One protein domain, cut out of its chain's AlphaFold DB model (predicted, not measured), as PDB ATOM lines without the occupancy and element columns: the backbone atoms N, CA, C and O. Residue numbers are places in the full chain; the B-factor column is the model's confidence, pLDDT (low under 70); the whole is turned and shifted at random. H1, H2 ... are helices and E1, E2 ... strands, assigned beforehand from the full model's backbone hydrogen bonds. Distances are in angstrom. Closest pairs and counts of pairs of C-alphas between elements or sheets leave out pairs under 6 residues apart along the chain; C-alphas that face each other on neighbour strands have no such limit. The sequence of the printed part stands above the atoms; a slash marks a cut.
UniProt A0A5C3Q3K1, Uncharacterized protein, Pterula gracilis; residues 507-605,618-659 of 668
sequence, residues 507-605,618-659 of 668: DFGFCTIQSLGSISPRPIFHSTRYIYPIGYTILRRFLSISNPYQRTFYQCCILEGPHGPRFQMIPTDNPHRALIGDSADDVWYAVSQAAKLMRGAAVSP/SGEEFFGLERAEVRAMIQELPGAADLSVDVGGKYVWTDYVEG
ATOM      1  N   ASP A 507     241.396 221.435 188.410       93.69
ATOM      2  CA  ASP A 507     240.156 222.073 187.977       93.69
ATOM      3  C   ASP A 507     238.985 221.091 187.884       93.69
ATOM      4  O   ASP A 507     239.135 219.939 187.472       93.69
ATOM      5  N   PHE A 508     237.811 221.584 188.270       89.31
ATOM      6  CA  PHE A 508     236.532 220.881 188.255       89.31
ATOM      7  C   PHE A 508     235.458 221.658 187.466       89.31
ATOM      8  O   PHE A 508     234.267 221.357 187.581       89.31
ATOM      9  N   GLY A 509     235.858 222.671 186.682       88.06
ATOM     10  CA  GLY A 509     235.008 223.489 185.810       88.06
ATOM     11  C   GLY A 509     234.200 224.571 186.537       88.06
ATOM     12  O   GLY A 509     234.114 225.703 186.065       88.06
ATOM     13  N   PHE A 510     233.634 224.254 187.707       85.31
ATOM     14  CA  PHE A 510     232.969 225.238 188.573       85.31
ATOM     15  C   PHE A 510     233.907 225.845 189.629       85.31
ATOM     16  O   PHE A 510     233.703 226.982 190.056       85.31
ATOM     17  N   CYS A 511     234.941 225.110 190.041       94.12
ATOM     18  CA  CYS A 511     236.013 225.600 190.903       94.12
ATOM     19  C   CYS A 511     237.317 224.828 190.662       94.12
ATOM     20  O   CYS A 511     237.297 223.712 190.146       94.12
ATOM     21  N   THR A 512     238.434 225.413 191.087       96.88
ATOM     22  CA  THR A 512     239.772 224.827 190.987       96.88
ATOM     23  C   THR A 512     240.368 224.685 192.386       96.88
ATOM     24  O   THR A 512     240.617 225.691 193.055       96.88
ATOM     25  N   ILE A 513     240.619 223.456 192.839       97.44
ATOM     26  CA  ILE A 513     241.242 223.200 194.145       97.44
ATOM     27  C   ILE A 513     242.732 223.526 194.064       97.44
ATOM     28  O   ILE A 513     243.420 223.053 193.163       97.44
ATOM     29  N   GLN A 514     243.215 224.336 195.006       97.69
ATOM     30  CA  GLN A 514     244.619 224.744 195.132       97.69
ATOM     31  C   GLN A 514     245.341 223.947 196.226       97.69
ATOM     32  O   GLN A 514     246.495 223.570 196.058       97.69
ATOM     33  N   SER A 515     244.654 223.678 197.340       97.50
ATOM     34  CA  SER A 515     245.164 222.937 198.496       97.50
ATOM     35  C   SER A 515     244.037 222.119 199.115       97.50
ATOM     36  O   SER A 515     242.933 222.636 199.287       97.50
ATOM     37  N   LEU A 516     244.321 220.872 199.492       96.75
ATOM     38  CA  LEU A 516     243.403 220.033 200.272       96.75
ATOM     39  C   LEU A 516     243.499 220.290 201.787       96.75
ATOM     40  O   LEU A 516     242.595 219.896 202.514       96.75
ATOM     41  N   GLY A 517     244.539 220.989 202.257       97.12
ATOM     42  CA  GLY A 517     244.767 221.267 203.677       97.12
ATOM     43  C   GLY A 517     245.252 220.061 204.489       97.12
ATOM     44  O   GLY A 517     245.742 219.074 203.942       97.12
ATOM     45  N   SER A 518     245.129 220.159 205.811       97.12
ATOM     46  CA  SER A 518     245.445 219.107 206.780       97.12
ATOM     47  C   SER A 518     244.269 218.849 207.723       97.12
ATOM     48  O   SER A 518     243.507 219.752 208.075       97.12
ATOM     49  N   ILE A 519     244.096 217.595 208.134       97.19
ATOM     50  CA  ILE A 519     242.981 217.199 208.996       97.19
ATOM     51  C   ILE A 519     243.282 217.524 210.461       97.19
ATOM     52  O   ILE A 519     244.407 217.384 210.937       97.19
ATOM     53  N   SER A 520     242.252 217.963 211.189       94.94
ATOM     54  CA  SER A 520     242.314 218.173 212.633       94.94
ATOM     55  C   SER A 520     241.530 217.068 213.354       94.94
ATOM     56  O   SER A 520     240.350 216.906 213.057       94.94
ATOM     57  N   PRO A 521     242.108 216.367 214.348       91.19
ATOM     58  CA  PRO A 521     241.420 215.301 215.090       91.19
ATOM     59  C   PRO A 521     240.346 215.816 216.068       91.19
ATOM     60  O   PRO A 521     239.773 215.050 216.841       91.19
ATOM     61  N   ARG A 522     240.086 217.130 216.104       92.31
ATOM     62  CA  ARG A 522     239.096 217.729 217.006       92.31
ATOM     63  C   ARG A 522     237.685 217.529 216.436       92.31
ATOM     64  O   ARG A 522     237.453 217.953 215.306       92.31
ATOM     65  N   PRO A 523     236.698 217.064 217.228       91.00
ATOM     66  CA  PRO A 523     235.337 216.747 216.762       91.00
ATOM     67  C   PRO A 523     234.479 217.958 216.349       91.00
ATOM     68  O   PRO A 523     233.282 217.813 216.129       91.00
ATOM     69  N   ILE A 524     235.080 219.149 216.284       94.25
ATOM     70  CA  ILE A 524     234.489 220.398 215.785       94.25
ATOM     71  C   ILE A 524     234.927 220.714 214.341       94.25
ATOM     72  O   ILE A 524     234.368 221.618 213.736       94.25
ATOM     73  N   PHE A 525     235.913 219.991 213.787       95.75
ATOM     74  CA  PHE A 525     236.410 220.143 212.406       95.75
ATOM     75  C   PHE A 525     235.822 219.109 211.429       95.75
ATOM     76  O   PHE A 525     236.241 219.036 210.274       95.75
ATOM     77  N   HIS A 526     234.814 218.345 211.853       94.81
ATOM     78  CA  HIS A 526     234.042 217.463 210.982       94.81
ATOM     79  C   HIS A 526     232.594 217.319 211.452       94.81
ATOM     80  O   HIS A 526     232.277 217.436 212.635       94.81
ATOM     81  N   SER A 527     231.714 217.044 210.498       93.75
ATOM     82  CA  SER A 527     230.316 216.666 210.681       93.75
ATOM     83  C   SER A 527     230.095 215.238 210.171       93.75
ATOM     84  O   SER A 527     231.011 214.586 209.674       93.75
ATOM     85  N   THR A 528     228.855 214.753 210.228       94.38
ATOM     86  CA  THR A 528     228.462 213.451 209.663       94.38
ATOM     87  C   THR A 528     228.699 213.342 208.151       94.38
ATOM     88  O   THR A 528     228.817 212.230 207.654       94.38
ATOM     89  N   ARG A 529     228.779 214.466 207.417       93.19
ATOM     90  CA  ARG A 529     228.911 214.494 205.944       93.19
ATOM     91  C   ARG A 529     230.216 215.100 205.426       93.19
ATOM     92  O   ARG A 529     230.594 214.829 204.289       93.19
ATOM     93  N   TYR A 530     230.876 215.938 206.225       96.12
ATOM     94  CA  TYR A 530     231.996 216.764 205.780       96.12
ATOM     95  C   TYR A 530     233.135 216.750 206.795       96.12
ATOM     96  O   TYR A 530     232.912 216.947 207.985       96.12
ATOM     97  N   ILE A 531     234.361 216.591 206.307       97.44
ATOM     98  CA  ILE A 531     235.576 216.987 207.024       97.44
ATOM     99  C   ILE A 531     235.931 218.395 206.526       97.44
ATOM    100  O   ILE A 531     235.777 218.674 205.337       97.44
ATOM    101  N   TYR A 532     236.396 219.274 207.415       97.88
ATOM    102  CA  TYR A 532     236.769 220.657 207.104       97.88
ATOM    103  C   TYR A 532     238.284 220.858 207.345       97.88
ATOM    104  O   TYR A 532     238.676 221.268 208.442       97.88
ATOM    105  N   PRO A 533     239.173 220.542 206.377       98.12
ATOM    106  CA  PRO A 533     240.619 220.552 206.609       98.12
ATOM    107  C   PRO A 533     241.184 221.972 206.743       98.12
ATOM    108  O   PRO A 533     240.817 222.886 206.003       98.12
ATOM    109  N   ILE A 534     242.136 222.159 207.652       98.38
ATOM    110  CA  ILE A 534     242.810 223.438 207.886       98.38
ATOM    111  C   ILE A 534     243.760 223.713 206.713       98.38
ATOM    112  O   ILE A 534     244.593 222.884 206.363       98.38
ATOM    113  N   GLY A 535     243.637 224.879 206.080       97.88
ATOM    114  CA  GLY A 535     244.397 225.231 204.878       97.88
ATOM    115  C   GLY A 535     243.817 224.677 203.570       97.88
ATOM    116  O   GLY A 535     244.434 224.861 202.514       97.88
ATOM    117  N   TYR A 536     242.641 224.036 203.597       98.56
ATOM    118  CA  TYR A 536     241.882 223.730 202.382       98.56
ATOM    119  C   TYR A 536     241.581 225.036 201.634       98.56
ATOM    120  O   TYR A 536     241.080 225.991 202.231       98.56
ATOM    121  N   THR A 537     241.932 225.099 200.348       98.38
ATOM    122  CA  THR A 537     241.868 226.321 199.533       98.38
ATOM    123  C   THR A 537     241.381 226.014 198.121       98.38
ATOM    124  O   THR A 537     241.978 225.189 197.424       98.38
ATOM    125  N   ILE A 538     240.361 226.740 197.662       98.25
ATOM    126  CA  ILE A 538     239.855 226.675 196.283       98.25
ATOM    127  C   ILE A 538     239.766 228.061 195.641       98.25
ATOM    128  O   ILE A 538     239.661 229.073 196.333       98.25
ATOM    129  N   LEU A 539     239.727 228.098 194.310       97.94
ATOM    130  CA  LEU A 539     239.278 229.247 193.527       97.94
ATOM    131  C   LEU A 539     237.906 228.929 192.916       97.94
ATOM    132  O   LEU A 539     237.800 228.003 192.114       97.94
ATOM    133  N   ARG A 540     236.857 229.696 193.242       95.88
ATOM    134  CA  ARG A 540     235.532 229.593 192.591       95.88
ATOM    135  C   ARG A 540     235.190 230.896 191.883       95.88
ATOM    136  O   ARG A 540     235.314 231.975 192.462       95.88
ATOM    137  N   ARG A 541     234.749 230.817 190.625       95.06
ATOM    138  CA  ARG A 541     234.345 232.008 189.867       95.06
ATOM    139  C   ARG A 541     232.901 232.375 190.193       95.06
ATOM    140  O   ARG A 541     231.990 231.595 189.940       95.06
ATOM    141  N   PHE A 542     232.681 233.582 190.703       94.06
ATOM    142  CA  PHE A 542     231.345 234.085 191.023       94.06
ATOM    143  C   PHE A 542     231.231 235.590 190.742       94.06
ATOM    144  O   PHE A 542     232.173 236.248 190.303       94.06
ATOM    145  N   LEU A 543     230.038 236.145 190.918       93.50
ATOM    146  CA  LEU A 543     229.744 237.561 190.742       93.50
ATOM    147  C   LEU A 543     230.587 238.431 191.692       93.50
ATOM    148  O   LEU A 543     230.684 238.127 192.879       93.50
ATOM    149  N   SER A 544     231.175 239.527 191.203       94.94
ATOM    150  CA  SER A 544     231.940 240.445 192.064       94.94
ATOM    151  C   SER A 544     231.031 241.244 193.017       94.94
ATOM    152  O   SER A 544     229.897 241.609 192.670       94.94
ATOM    153  N   ILE A 545     231.565 241.506 194.219       93.81
ATOM    154  CA  ILE A 545     231.047 242.420 195.258       93.81
ATOM    155  C   ILE A 545     231.689 243.822 195.209       93.81
ATOM    156  O   ILE A 545     231.439 244.646 196.089       93.81
ATOM    157  N   SER A 546     232.520 244.096 194.200       94.06
ATOM    158  CA  SER A 546     233.128 245.409 193.933       94.06
ATOM    159  C   SER A 546     232.689 245.968 192.575       94.06
ATOM    160  O   SER A 546     232.405 247.157 192.472       94.06
ATOM    161  N   ASN A 547     232.560 245.115 191.551       90.62
ATOM    162  CA  ASN A 547     232.109 245.486 190.210       90.62
ATOM    163  C   ASN A 547     230.803 244.743 189.833       90.62
ATOM    164  O   ASN A 547     230.811 243.523 189.641       90.62
ATOM    165  N   PRO A 548     229.665 245.445 189.679       89.75
ATOM    166  CA  PRO A 548     228.374 244.815 189.401       89.75
ATOM    167  C   PRO A 548     228.268 244.200 187.995       89.75
ATOM    168  O   PRO A 548     227.431 243.322 187.776       89.75
ATOM    169  N   TYR A 549     229.129 244.596 187.055       88.12
ATOM    170  CA  TYR A 549     229.113 244.108 185.673       88.12
ATOM    171  C   TYR A 549     230.032 242.897 185.436       88.12
ATOM    172  O   TYR A 549     230.078 242.382 184.322       88.12
ATOM    173  N   GLN A 550     230.777 242.436 186.450       92.00
ATOM    174  CA  GLN A 550     231.838 241.435 186.278       92.00
ATOM    175  C   GLN A 550     231.727 240.235 187.238       92.00
ATOM    176  O   GLN A 550     231.135 240.301 188.320       92.00
ATOM    177  N   ARG A 551     232.342 239.117 186.824       93.69
ATOM    178  CA  ARG A 551     232.586 237.921 187.643       93.69
ATOM    179  C   ARG A 551     234.074 237.798 187.968       93.69
ATOM    180  O   ARG A 551     234.888 237.687 187.047       93.69
ATOM    181  N   THR A 552     234.376 237.751 189.259       96.00
ATOM    182  CA  THR A 552     235.708 237.608 189.861       96.00
ATOM    183  C   THR A 552     235.957 236.156 190.280       96.00
ATOM    184  O   THR A 552     235.020 235.352 190.340       96.00
ATOM    185  N   PHE A 553     237.203 235.803 190.584       97.00
ATOM    186  CA  PHE A 553     237.477 234.611 191.384       97.00
ATOM    187  C   PHE A 553     237.409 234.969 192.871       97.00
ATOM    188  O   PHE A 553     237.881 236.028 193.286       97.00
ATOM    189  N   TYR A 554     236.836 234.072 193.666       97.75
ATOM    190  CA  TYR A 554     236.966 234.073 195.116       97.75
ATOM    191  C   TYR A 554     237.944 232.975 195.506       97.75
ATOM    192  O   TYR A 554     237.761 231.823 195.107       97.75
ATOM    193  N   GLN A 555     238.960 233.335 196.285       98.38
ATOM    194  CA  GLN A 555     239.775 232.368 197.001       98.38
ATOM    195  C   GLN A 555     239.041 232.003 198.292       98.38
ATOM    196  O   GLN A 555     238.955 232.817 199.215       98.38
ATOM    197  N   CYS A 556     238.478 230.800 198.334       98.19
ATOM    198  CA  CYS A 556     237.757 230.283 199.492       98.19
ATOM    199  C   CYS A 556     238.716 229.420 200.316       98.19
ATOM    200  O   CYS A 556     239.269 228.455 199.787       98.19
ATOM    201  N   CYS A 557     238.924 229.770 201.585       98.19
ATOM    202  CA  CYS A 557     239.856 229.097 202.491       98.19
ATOM    203  C   CYS A 557     239.128 228.589 203.739       98.19
ATOM    204  O   CYS A 557     238.275 229.293 204.283       98.19
ATOM    205  N   ILE A 558     239.507 227.408 204.227       98.50
ATOM    206  CA  ILE A 558     239.165 226.942 205.576       98.50
ATOM    207  C   ILE A 558     240.392 227.158 206.460       98.50
ATOM    208  O   ILE A 558     241.482 226.662 206.179       98.50
ATOM    209  N   LEU A 559     240.222 227.935 207.520       98.06
ATOM    210  CA  LEU A 559     241.256 228.322 208.473       98.06
ATOM    211  C   LEU A 559     240.990 227.683 209.838       98.06
ATOM    212  O   LEU A 559     239.872 227.272 210.151       98.06
ATOM    213  N   GLU A 560     242.009 227.660 210.691       97.12
ATOM    214  CA  GLU A 560     241.826 227.321 212.098       97.12
ATOM    215  C   GLU A 560     241.199 228.501 212.860       97.12
ATOM    216  O   GLU A 560     241.764 229.596 212.929       97.12
ATOM    217  N   GLY A 561     240.014 228.281 213.433       94.44
ATOM    218  CA  GLY A 561     239.367 229.185 214.380       94.44
ATOM    219  C   GLY A 561     239.498 228.692 215.830       94.44
ATOM    220  O   GLY A 561     239.756 227.513 216.074       94.44
ATOM    221  N   PRO A 562     239.274 229.569 216.829       90.00
ATOM    222  CA  PRO A 562     239.352 229.207 218.250       90.00
ATOM    223  C   PRO A 562     238.205 228.289 218.715       90.00
ATOM    224  O   PRO A 562     238.296 227.701 219.792       90.00
ATOM    225  N   HIS A 563     237.129 228.183 217.930       91.44
ATOM    226  CA  HIS A 563     235.911 227.433 218.264       91.44
ATOM    227  C   HIS A 563     235.509 226.399 217.197       91.44
ATOM    228  O   HIS A 563     234.489 225.737 217.355       91.44
ATOM    229  N   GLY A 564     236.303 226.235 216.133       94.38
ATOM    230  CA  GLY A 564     235.969 225.384 214.989       94.38
ATOM    231  C   GLY A 564     236.723 225.784 213.716       94.38
ATOM    232  O   GLY A 564     237.629 226.625 213.785       94.38
ATOM    233  N   PRO A 565     236.372 225.204 212.556       97.56
ATOM    234  CA  PRO A 565     236.798 225.711 211.260       97.56
ATOM    235  C   PRO A 565     236.285 227.138 211.061       97.56
ATOM    236  O   PRO A 565     235.171 227.480 211.447       97.56
ATOM    237  N   ARG A 566     237.112 227.974 210.439       97.69
ATOM    238  CA  ARG A 566     236.775 229.347 210.072       97.69
ATOM    239  C   ARG A 566     236.788 229.468 208.562       97.69
ATOM    240  O   ARG A 566     237.827 229.286 207.933       97.69
ATOM    241  N   PHE A 567     235.655 229.818 207.985       98.44
ATOM    242  CA  PHE A 567     235.498 229.962 206.549       98.44
ATOM    243  C   PHE A 567     235.875 231.387 206.145       98.44
ATOM    244  O   PHE A 567     235.527 232.358 206.819       98.44
ATOM    245  N   GLN A 568     236.618 231.520 205.050       98.06
ATOM    246  CA  GLN A 568     237.034 232.801 204.492       98.06
ATOM    247  C   GLN A 568     236.805 232.811 202.981       98.06
ATOM    248  O   GLN A 568     237.090 231.826 202.307       98.06
ATOM    249  N   MET A 569     236.344 233.937 202.439       98.19
ATOM    250  CA  MET A 569     236.245 234.180 200.998       98.19
ATOM    251  C   MET A 569     236.901 235.516 200.645       98.19
ATOM    252  O   MET A 569     236.430 236.573 201.063       98.19
ATOM    253  N   ILE A 570     237.980 235.471 199.862       98.12
ATOM    254  CA  ILE A 570     238.742 236.648 199.418       98.12
ATOM    255  C   ILE A 570     238.420 236.933 197.940       98.12
ATOM    256  O   ILE A 570     238.718 236.082 197.099       98.12
ATOM    257  N   PRO A 571     237.847 238.096 197.576       97.50
ATOM    258  CA  PRO A 571     237.659 238.481 196.178       97.50
ATOM    259  C   PRO A 571     239.008 238.851 195.551       97.50
ATOM    260  O   PRO A 571     239.686 239.758 196.031       97.50
ATOM    261  N   THR A 572     239.396 238.197 194.454       97.19
ATOM    262  CA  THR A 572     240.679 238.483 193.771       97.19
ATOM    263  C   THR A 572     240.769 239.895 193.175       97.19
ATOM    264  O   THR A 572     241.864 240.429 193.028       97.19
ATOM    265  N   ASP A 573     239.631 240.530 192.889       96.12
ATOM    266  CA  ASP A 573     239.508 241.916 192.417       96.12
ATOM    267  C   ASP A 573     239.514 242.956 193.550       96.12
ATOM    268  O   ASP A 573     239.694 244.143 193.290       96.12
ATOM    269  N   ASN A 574     239.311 242.537 194.805       93.88
ATOM    270  CA  ASN A 574     239.414 243.407 195.976       93.88
ATOM    271  C   ASN A 574     239.729 242.599 197.252       93.88
ATOM    272  O   ASN A 574     238.824 242.338 198.054       93.88
ATOM    273  N   PRO A 575     241.003 242.225 197.483       95.38
ATOM    274  CA  PRO A 575     241.385 241.395 198.628       95.38
ATOM    275  C   PRO A 575     241.088 242.023 199.998       95.38
ATOM    276  O   PRO A 575     240.925 241.305 200.982       95.38
ATOM    277  N   HIS A 576     240.952 243.353 200.074       93.94
ATOM    278  CA  HIS A 576     240.556 244.057 201.301       93.94
ATOM    279  C   HIS A 576     239.086 243.823 201.687       93.94
ATOM    280  O   HIS A 576     238.714 244.065 202.833       93.94
ATOM    281  N   ARG A 577     238.250 243.321 200.767       92.81
ATOM    282  CA  ARG A 577     236.880 242.855 201.035       92.81
ATOM    283  C   ARG A 577     236.815 241.343 201.283       92.81
ATOM    284  O   ARG A 577     235.865 240.694 200.861       92.81
ATOM    285  N   ALA A 578     237.812 240.774 201.960       95.19
ATOM    286  CA  ALA A 578     237.734 239.406 202.463       95.19
ATOM    287  C   ALA A 578     236.604 239.272 203.503       95.19
ATOM    288  O   ALA A 578     236.573 240.017 204.482       95.19
ATOM    289  N   LEU A 579     235.701 238.310 203.306       95.81
ATOM    290  CA  LEU A 579     234.669 237.953 204.284       95.81
ATOM    291  C   LEU A 579     235.103 236.714 205.069       95.81
ATOM    292  O   LEU A 579     235.774 235.836 204.525       95.81
ATOM    293  N   ILE A 580     234.744 236.669 206.350       96.94
ATOM    294  CA  ILE A 580     235.123 235.625 207.309       96.94
ATOM    295  C   ILE A 580     233.898 235.293 208.168       96.94
ATOM    296  O   ILE A 580     233.174 236.205 208.563       96.94
ATOM    297  N   GLY A 581     233.695 234.014 208.475       95.88
ATOM    298  CA  GLY A 581     232.623 233.520 209.338       95.88
ATOM    299  C   GLY A 581     232.939 232.128 209.883       95.88
ATOM    300  O   GLY A 581     233.903 231.491 209.455       95.88
ATOM    301  N   ASP A 582     232.138 231.663 210.838       95.62
ATOM    302  CA  ASP A 582     232.353 230.372 211.505       95.62
ATOM    303  C   ASP A 582     231.523 229.226 210.865       95.62
ATOM    304  O   ASP A 582     231.711 228.062 211.208       95.62
ATOM    305  N   SER A 583     230.678 229.529 209.864       95.44
ATOM    306  CA  SER A 583     230.040 228.562 208.951       95.44
ATOM    307  C   SER A 583     230.305 228.903 207.475       95.44
ATOM    308  O   SER A 583     230.475 230.071 207.114       95.44
ATOM    309  N   ALA A 584     230.304 227.888 206.603       95.69
ATOM    310  CA  ALA A 584     230.419 228.067 205.156       95.69
ATOM    311  C   ALA A 584     229.210 228.828 204.580       95.69
ATOM    312  O   ALA A 584     229.380 229.702 203.724       95.69
ATOM    313  N   ASP A 585     228.007 228.526 205.085       93.88
ATOM    314  CA  ASP A 585     226.755 229.178 204.687       93.88
ATOM    315  C   ASP A 585     226.768 230.679 204.997       93.88
ATOM    316  O   ASP A 585     226.338 231.466 204.158       93.88
ATOM    317  N   ASP A 586     227.303 231.106 206.147       93.38
ATOM    318  CA  ASP A 586     227.313 232.522 206.549       93.38
ATOM    319  C   ASP A 586     228.115 233.383 205.563       93.38
ATOM    320  O   ASP A 586     227.662 234.440 205.109       93.38
ATOM    321  N   VAL A 587     229.314 232.916 205.199       96.44
ATOM    322  CA  VAL A 587     230.228 233.642 204.305       96.44
ATOM    323  C   VAL A 587     229.698 233.635 202.874       96.44
ATOM    324  O   VAL A 587     229.702 234.674 202.208       96.44
ATOM    325  N   TRP A 588     229.178 232.494 202.414       94.06
ATOM    326  CA  TRP A 588     228.523 232.381 201.113       94.06
ATOM    327  C   TRP A 588     227.272 233.266 201.031       94.06
ATOM    328  O   TRP A 588     227.117 234.030 200.073       94.06
ATOM    329  N   TYR A 589     226.415 233.252 202.054       91.31
ATOM    330  CA  TYR A 589     225.233 234.102 202.134       91.31
ATOM    331  C   TYR A 589     225.626 235.577 202.073       91.31
ATOM    332  O   TYR A 589     225.119 236.290 201.203       91.31
ATOM    333  N   ALA A 590     226.582 236.020 202.896       92.94
ATOM    334  CA  ALA A 590     227.074 237.395 202.910       92.94
ATOM    335  C   ALA A 590     227.633 237.836 201.541       92.94
ATOM    336  O   ALA A 590     227.263 238.902 201.043       92.94
ATOM    337  N   VAL A 591     228.440 236.995 200.878       93.88
ATOM    338  CA  VAL A 591     228.924 237.239 199.505       93.88
ATOM    339  C   VAL A 591     227.759 237.321 198.517       93.88
ATOM    340  O   VAL A 591     227.700 238.259 197.719       93.88
ATOM    341  N   SER A 592     226.797 236.397 198.578       91.12
ATOM    342  CA  SER A 592     225.645 236.380 197.671       91.12
ATOM    343  C   SER A 592     224.750 237.614 197.852       91.12
ATOM    344  O   SER A 592     224.266 238.169 196.867       91.12
ATOM    345  N   GLN A 593     224.551 238.082 199.088       89.38
ATOM    346  CA  GLN A 593     223.727 239.248 199.410       89.38
ATOM    347  C   GLN A 593     224.431 240.551 199.023       89.38
ATOM    348  O   GLN A 593     223.816 241.390 198.364       89.38
ATOM    349  N   ALA A 594     225.727 240.694 199.319       91.00
ATOM    350  CA  ALA A 594     226.530 241.815 198.834       91.00
ATOM    351  C   ALA A 594     226.547 241.864 197.295       91.00
ATOM    352  O   ALA A 594     226.364 242.923 196.697       91.00
ATOM    353  N   ALA A 595     226.672 240.709 196.633       89.94
ATOM    354  CA  ALA A 595     226.635 240.610 195.178       89.94
ATOM    355  C   ALA A 595     225.252 240.978 194.605       89.94
ATOM    356  O   ALA A 595     225.185 241.623 193.554       89.94
ATOM    357  N   LYS A 596     224.149 240.610 195.268       87.00
ATOM    358  CA  LYS A 596     222.791 241.033 194.882       87.00
ATOM    359  C   LYS A 596     222.608 242.541 195.059       87.00
ATOM    360  O   LYS A 596     222.142 243.187 194.127       87.00
ATOM    361  N   LEU A 597     223.034 243.105 196.192       87.38
ATOM    362  CA  LEU A 597     222.930 244.538 196.489       87.38
ATOM    363  C   LEU A 597     223.710 245.389 195.475       87.38
ATOM    364  O   LEU A 597     223.139 246.298 194.879       87.38
ATOM    365  N   MET A 598     224.972 245.039 195.201       86.12
ATOM    366  CA  MET A 598     225.804 245.747 194.220       86.12
ATOM    367  C   MET A 598     225.175 245.756 192.817       86.12
ATOM    368  O   MET A 598     225.234 246.772 192.130       86.12
ATOM    369  N   ARG A 599     224.535 244.656 192.385       84.12
ATOM    370  CA  ARG A 599     223.810 244.623 191.099       84.12
ATOM    371  C   ARG A 599     222.484 245.369 191.149       84.12
ATOM    372  O   ARG A 599     222.204 246.097 190.210       84.12
ATOM    373  N   GLY A 600     221.709 245.248 192.224       75.12
ATOM    374  CA  GLY A 600     220.456 245.993 192.393       75.12
ATOM    375  C   GLY A 600     220.650 247.514 192.372       75.12
ATOM    376  O   GLY A 600     219.781 248.226 191.881       75.12
ATOM    377  N   ALA A 601     221.808 247.997 192.833       61.28
ATOM    378  CA  ALA A 601     222.178 249.411 192.815       61.28
ATOM    379  C   ALA A 601     222.680 249.936 191.449       61.28
ATOM    380  O   ALA A 601     222.723 251.147 191.257       61.28
ATOM    381  N   ALA A 602     223.080 249.066 190.510       58.22
ATOM    382  CA  ALA A 602     223.814 249.470 189.295       58.22
ATOM    383  C   ALA A 602     223.326 248.834 187.978       58.22
ATOM    384  O   ALA A 602     223.762 249.217 186.890       58.22
ATOM    385  N   VAL A 603     222.439 247.843 188.047       58.75
ATOM    386  CA  VAL A 603     221.892 247.115 186.898       58.75
ATOM    387  C   VAL A 603     220.375 247.091 187.037       58.75
ATOM    388  O   VAL A 603     219.857 246.665 188.067       58.75
ATOM    389  N   SER A 604     219.652 247.526 185.996       52.94
ATOM    390  CA  SER A 604     218.181 247.518 186.004       52.94
ATOM    391  C   SER A 604     217.656 246.132 186.415       52.94
ATOM    392  O   SER A 604     218.094 245.142 185.818       52.94
ATOM    393  N   PRO A 605     216.723 246.027 187.386       55.09
ATOM    394  CA  PRO A 605     216.299 244.750 187.966       55.09
ATOM    395  C   PRO A 605     215.801 243.645 187.015       55.09
ATOM    396  O   PRO A 605     215.666 242.513 187.462       55.09
ATOM    397  N   SER A 618     224.467 225.487 198.642       91.12
ATOM    398  CA  SER A 618     224.914 225.510 200.044       91.12
ATOM    399  C   SER A 618     226.321 226.103 200.182       91.12
ATOM    400  O   SER A 618     227.070 226.193 199.206       91.12
ATOM    401  N   GLY A 619     226.712 226.495 201.393       93.38
ATOM    402  CA  GLY A 619     228.074 226.923 201.703       93.38
ATOM    403  C   GLY A 619     229.111 225.849 201.369       93.38
ATOM    404  O   GLY A 619     230.090 226.131 200.677       93.38
ATOM    405  N   GLU A 620     228.891 224.603 201.789       95.69
ATOM    406  CA  GLU A 620     229.778 223.480 201.474       95.69
ATOM    407  C   GLU A 620     229.807 223.122 199.986       95.69
ATOM    408  O   GLU A 620     230.882 222.816 199.463       95.69
ATOM    409  N   GLU A 621     228.680 223.220 199.272       93.88
ATOM    410  CA  GLU A 621     228.664 223.090 197.813       93.88
ATOM    411  C   GLU A 621     229.462 224.229 197.172       93.88
ATOM    412  O   GLU A 621     230.259 223.969 196.268       93.88
ATOM    413  N   PHE A 622     229.348 225.470 197.671       94.44
ATOM    414  CA  PHE A 622     230.146 226.602 197.197       94.44
ATOM    415  C   PHE A 622     231.651 226.362 197.406       94.44
ATOM    416  O   PHE A 622     232.437 226.553 196.475       94.44
ATOM    417  N   PHE A 623     232.045 225.863 198.580       96.81
ATOM    418  CA  PHE A 623     233.415 225.445 198.907       96.81
ATOM    419  C   PHE A 623     233.848 224.126 198.221       96.81
ATOM    420  O   PHE A 623     235.008 223.731 198.337       96.81
ATOM    421  N   GLY A 624     232.963 223.461 197.470       95.25
ATOM    422  CA  GLY A 624     233.253 222.259 196.678       95.25
ATOM    423  C   GLY A 624     233.276 220.937 197.458       95.25
ATOM    424  O   GLY A 624     233.503 219.891 196.853       95.25
ATOM    425  N   LEU A 625     233.002 220.958 198.767       95.75
ATOM    426  CA  LEU A 625     233.080 219.804 199.681       95.75
ATOM    427  C   LEU A 625     231.979 218.751 199.437       95.75
ATOM    428  O   LEU A 625     232.073 217.603 199.881       95.75
ATOM    429  N   GLU A 626     230.916 219.129 198.723       92.19
ATOM    430  CA  GLU A 626     229.835 218.211 198.356       92.19
ATOM    431  C   GLU A 626     230.223 217.248 197.215       92.19
ATOM    432  O   GLU A 626     229.673 216.146 197.131       92.19
ATOM    433  N   ARG A 627     231.219 217.600 196.387       91.75
ATOM    434  CA  ARG A 627     231.632 216.805 195.220       91.75
ATOM    435  C   ARG A 627     232.365 215.517 195.623       91.75
ATOM    436  O   ARG A 627     233.318 215.548 196.398       91.75
ATOM    437  N   ALA A 628     231.955 214.394 195.033       92.81
ATOM    438  CA  ALA A 628     232.445 213.051 195.354       92.81
ATOM    439  C   ALA A 628     233.975 212.910 195.251       92.81
ATOM    440  O   ALA A 628     234.607 212.463 196.203       92.81
ATOM    441  N   GLU A 629     234.590 213.362 194.153       93.69
ATOM    442  CA  GLU A 629     236.048 213.272 193.981       93.69
ATOM    443  C   GLU A 629     236.812 214.146 194.986       93.69
ATOM    444  O   GLU A 629     237.955 213.853 195.319       93.69
ATOM    445  N   VAL A 630     236.187 215.216 195.489       95.38
ATOM    446  CA  VAL A 630     236.772 216.087 196.517       95.38
ATOM    447  C   VAL A 630     236.703 215.412 197.883       95.38
ATOM    448  O   VAL A 630     237.692 215.427 198.611       95.38
ATOM    449  N   ARG A 631     235.583 214.751 198.208       95.44
ATOM    450  CA  ARG A 631     235.450 213.964 199.443       95.44
ATOM    451  C   ARG A 631     236.427 212.784 199.475       95.44
ATOM    452  O   ARG A 631     237.088 212.610 200.493       95.44
ATOM    453  N   ALA A 632     236.597 212.072 198.358       94.50
ATOM    454  CA  ALA A 632     237.603 211.016 198.213       94.50
ATOM    455  C   ALA A 632     239.034 211.542 198.453       94.50
ATOM    456  O   ALA A 632     239.743 211.044 199.323       94.50
ATOM    457  N   MET A 633     239.427 212.630 197.779       95.06
ATOM    458  CA  MET A 633     240.744 213.255 197.987       95.06
ATOM    459  C   MET A 633     240.960 213.788 199.419       95.06
ATOM    460  O   MET A 633     242.106 213.906 199.847       95.06
ATOM    461  N   ILE A 634     239.895 214.123 200.159       96.56
ATOM    462  CA  ILE A 634     239.971 214.505 201.581       96.56
ATOM    463  C   ILE A 634     240.073 213.265 202.489       96.56
ATOM    464  O   ILE A 634     240.799 213.302 203.477       96.56
ATOM    465  N   GLN A 635     239.412 212.154 202.150       95.38
ATOM    466  CA  GLN A 635     239.561 210.866 202.845       95.38
ATOM    467  C   GLN A 635     240.950 210.234 202.665       95.38
ATOM    468  O   GLN A 635     241.408 209.512 203.544       95.38
ATOM    469  N   GLU A 636     241.643 210.529 201.564       92.94
ATOM    470  CA  GLU A 636     243.043 210.133 201.347       92.94
ATOM    471  C   GLU A 636     244.051 210.904 202.229       92.94
ATOM    472  O   GLU A 636     245.232 210.553 202.260       92.94
ATOM    473  N   LEU A 637     243.631 211.949 202.957       94.62
ATOM    474  CA  LEU A 637     244.536 212.723 203.811       94.62
ATOM    475  C   LEU A 637     244.899 211.975 205.112       94.62
ATOM    476  O   LEU A 637     244.038 211.337 205.731       94.62
ATOM    477  N   PRO A 638     246.143 212.120 205.614       94.81
ATOM    478  CA  PRO A 638     246.540 211.581 206.913       94.81
ATOM    479  C   PRO A 638     245.605 212.037 208.044       94.81
ATOM    480  O   PRO A 638     245.343 213.230 208.202       94.81
ATOM    481  N   GLY A 639     245.127 211.077 208.838       92.88
ATOM    482  CA  GLY A 639     244.191 211.313 209.942       92.88
ATOM    483  C   GLY A 639     242.706 211.345 209.556       92.88
ATOM    484  O   GLY A 639     241.877 211.563 210.433       92.88
ATOM    485  N   ALA A 640     242.332 211.123 208.287       94.38
ATOM    486  CA  ALA A 640     240.918 211.057 207.892       94.38
ATOM    487  C   ALA A 640     240.189 209.843 208.483       94.38
ATOM    488  O   ALA A 640     239.062 209.972 208.963       94.38
ATOM    489  N   ALA A 641     240.833 208.670 208.450       93.12
ATOM    490  CA  ALA A 641     240.268 207.420 208.958       93.12
ATOM    491  C   ALA A 641     239.917 207.520 210.452       93.12
ATOM    492  O   ALA A 641     238.849 207.072 210.854       93.12
ATOM    493  N   ASP A 642     240.749 208.212 211.238       93.12
ATOM    494  CA  ASP A 642     240.563 208.447 212.679       93.12
ATOM    495  C   ASP A 642     239.283 209.248 213.017       93.12
ATOM    496  O   ASP A 642     238.898 209.347 214.183       93.12
ATOM    497  N   LEU A 643     238.613 209.836 212.015       92.00
ATOM    498  CA  LEU A 643     237.356 210.573 212.179       92.00
ATOM    499  C   LEU A 643     236.101 209.727 211.904       92.00
ATOM    500  O   LEU A 643     234.991 210.223 212.153       92.00
ATOM    501  N   SER A 644     236.248 208.501 211.382       89.75
ATOM    502  CA  SER A 644     235.111 207.657 210.992       89.75
ATOM    503  C   SER A 644     234.286 207.209 212.203       89.75
ATOM    504  O   SER A 644     234.805 207.058 213.312       89.75
ATOM    505  N   VAL A 645     232.984 206.989 212.006       88.56
ATOM    506  CA  VAL A 645     232.093 206.450 213.052       88.56
ATOM    507  C   VAL A 645     232.590 205.093 213.578       88.56
ATOM    508  O   VAL A 645     232.493 204.835 214.776       88.56
ATOM    509  N   ASP A 646     233.184 204.266 212.719       81.81
ATOM    510  CA  ASP A 646     233.643 202.900 213.020       81.81
ATOM    511  C   ASP A 646     234.788 202.865 214.046       81.81
ATOM    512  O   ASP A 646     234.911 201.913 214.817       81.81
ATOM    513  N   VAL A 647     235.596 203.930 214.097       81.75
ATOM    514  CA  VAL A 647     236.669 204.129 215.090       81.75
ATOM    515  C   VAL A 647     236.278 205.092 216.224       81.75
ATOM    516  O   VAL A 647     237.114 205.459 217.048       81.75
ATOM    517  N   GLY A 648     234.997 205.471 216.315       79.50
ATOM    518  CA  GLY A 648     234.448 206.311 217.390       79.50
ATOM    519  C   GLY A 648     234.429 207.818 217.107       79.50
ATOM    520  O   GLY A 648     234.178 208.612 218.017       79.50
ATOM    521  N   GLY A 649     234.684 208.227 215.864       86.69
ATOM    522  CA  GLY A 649     234.505 209.594 215.389       86.69
ATOM    523  C   GLY A 649     233.040 209.942 215.075       86.69
ATOM    524  O   GLY A 649     232.102 209.334 215.584       86.69
ATOM    525  N   LYS A 650     232.828 210.975 214.248       90.81
ATOM    526  CA  LYS A 650     231.478 211.484 213.897       90.81
ATOM    527  C   LYS A 650     231.200 211.510 212.392       90.81
ATOM    528  O   LYS A 650     230.062 211.776 212.010       90.81
ATOM    529  N   TYR A 651     232.212 211.280 211.557       94.75
ATOM    530  CA  TYR A 651     232.122 211.365 210.101       94.75
ATOM    531  C   TYR A 651     231.717 210.009 209.514       94.75
ATOM    532  O   TYR A 651     232.324 208.988 209.835       94.75
ATOM    533  N   VAL A 652     230.685 209.974 208.668       93.81
ATOM    534  CA  VAL A 652     230.304 208.739 207.972       93.81
ATOM    535  C   VAL A 652     231.257 208.548 206.803       93.81
ATOM    536  O   VAL A 652     231.327 209.388 205.904       93.81
ATOM    537  N   TRP A 653     232.007 207.445 206.830       93.56
ATOM    538  CA  TRP A 653     232.865 207.074 205.714       93.56
ATOM    539  C   TRP A 653     232.024 206.802 204.460       93.56
ATOM    540  O   TRP A 653     230.817 206.574 204.510       93.56
ATOM    541  N   THR A 654     232.647 206.887 203.298       92.81
ATOM    542  CA  THR A 654     232.001 206.640 202.008       92.81
ATOM    543  C   THR A 654     233.063 206.043 201.121       92.81
ATOM    544  O   THR A 654     234.065 206.706 200.865       92.81
ATOM    545  N   ASP A 655     232.866 204.800 200.701       91.38
ATOM    546  CA  ASP A 655     233.809 204.132 199.819       91.38
ATOM    547  C   ASP A 655     233.626 204.626 198.386       91.38
ATOM    548  O   ASP A 655     232.505 204.759 197.883       91.38
ATOM    549  N   TYR A 656     234.750 204.900 197.731       91.12
ATOM    550  CA  TYR A 656     234.812 205.430 196.378       91.12
ATOM    551  C   TYR A 656     235.615 204.486 195.485       91.12
ATOM    552  O   TYR A 656     236.693 204.031 195.862       91.12
ATOM    553  N   VAL A 657     235.102 204.209 194.286       89.75
ATOM    554  CA  VAL A 657     235.806 203.427 193.260       89.75
ATOM    555  C   VAL A 657     236.165 204.350 192.109       89.75
ATOM    556  O   VAL A 657     235.292 204.960 191.496       89.75
ATOM    557  N   GLU A 658     237.451 204.428 191.782       88.62
ATOM    558  CA  GLU A 658     237.894 205.069 190.548       88.62
ATOM    559  C   GLU A 658     237.634 204.165 189.349       88.62
ATOM    560  O   GLU A 658     238.070 203.016 189.306       88.62
ATOM    561  N   GLY A 659     236.952 204.708 188.346       81.00
ATOM    562  CA  GLY A 659     236.700 204.018 187.091       81.00
ATOM    563  C   GLY A 659     236.302 204.987 185.989       81.00
ATOM    564  O   GLY A 659     236.137 206.188 186.209       81.00
TER     565      GLY A 659
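This is residues 507 to 605 and 618 to 659 of the 668 residues of an uncharacterized protein of Pterula gracilis (UniProt A0A5C3Q3K1). A twisted sheet of five antiparallel strands, E1 to E5, forms a wall with the long helix H1 packed over one face. The short helix H2 packs on the first residues of H1, 584 to 589, and H3 sits by edge strand E1; a long loop stretch, residues 636 to 655, leads on from H3 to the small strand E6, far from the sheet. The printed part has 141 residues with three named helices and six named strands, in the order E1 E2 E3 E4 E5 H1 H2 H3 E6. The class is mixed, helices and strands, with under half of the residues, 70, in named elements. The whole is compact, with a radius of gyration of the C-alphas of 16.2 A and spans of 55 by 39 by 23 A.

The sheet holds E1, residues 511 to 518, 19.6 A long from C-alpha 511 at (236.013, 225.600, 190.903); E2, residues 534 to 543, 25.8 A; E3, residues 551 to 560, 28.2 A; E4, residues 565 to 571, 19.8 A; and E5, residues 579 to 581, 7.0 A. E1 bends by 57 degrees at residue 514, and E2 by 52 degrees at residue 540. H1, residues 584 to 600, spans 24.2 A from C-alpha 584 at (230.419, 228.067, 205.156). H2 is residues 619 to 622, 5.0 A, and H3 residues 628 to 635, 10.6 A. E6, residues 656 to 658, is 6.6 A long and ends at C-alpha 658 (237.894, 205.069, 190.548).

The sheet runs E1 E2 E3 E4 E5, a meander, each strand the antiparallel neighbour of the one before; each successive pair is a hairpin. It is twisted, its C-alphas up to 4.3 A off the best plane. N 514 and O 537 of E1 and E2 are 2.8 A apart, N 538 and O 556 of E2 and E3 2.9 A, N 557 and O 568 of E3 and E4 2.8 A, and N 567 and O 581 of E4 and E5 2.8 A, each within hydrogen-bond range. H1 is on one face of the sheet, which gives two layers, helix over sheet; its closest C-alphas to E4 are those of Ala 584 and Phe 567, 5.6 A. H1 touches H2 with residues 584 to 589 alone, closest at the C-alphas of Asp 585 and Gly 619, 4.0 A. H2 and H3 only graze the sheet; the closest C-alphas of E1 and H3 are those of Leu 516 and Ile 634, 6.6 A. H1 and H3 are apart. E6 pairs with no named strand; its closest C-alpha to H3 is Tyr 656, 6.5 A from that of Ala 632. In H1 and H3 every O i to N i+4 pair is within hydrogen-bond range; H2 is too short for such a pair.

The C-alphas of Ser 604 and Val 647, the two farthest apart, are 55.4 A apart. Residues 606 to 617 are not printed, and C-alphas 605 and 618 are 24.3 A apart across the cut. The links E1 to E2 and H3 to E6 are long. Mean pLDDT of the printed part is 92.3; residues 601 to 605 are under 70.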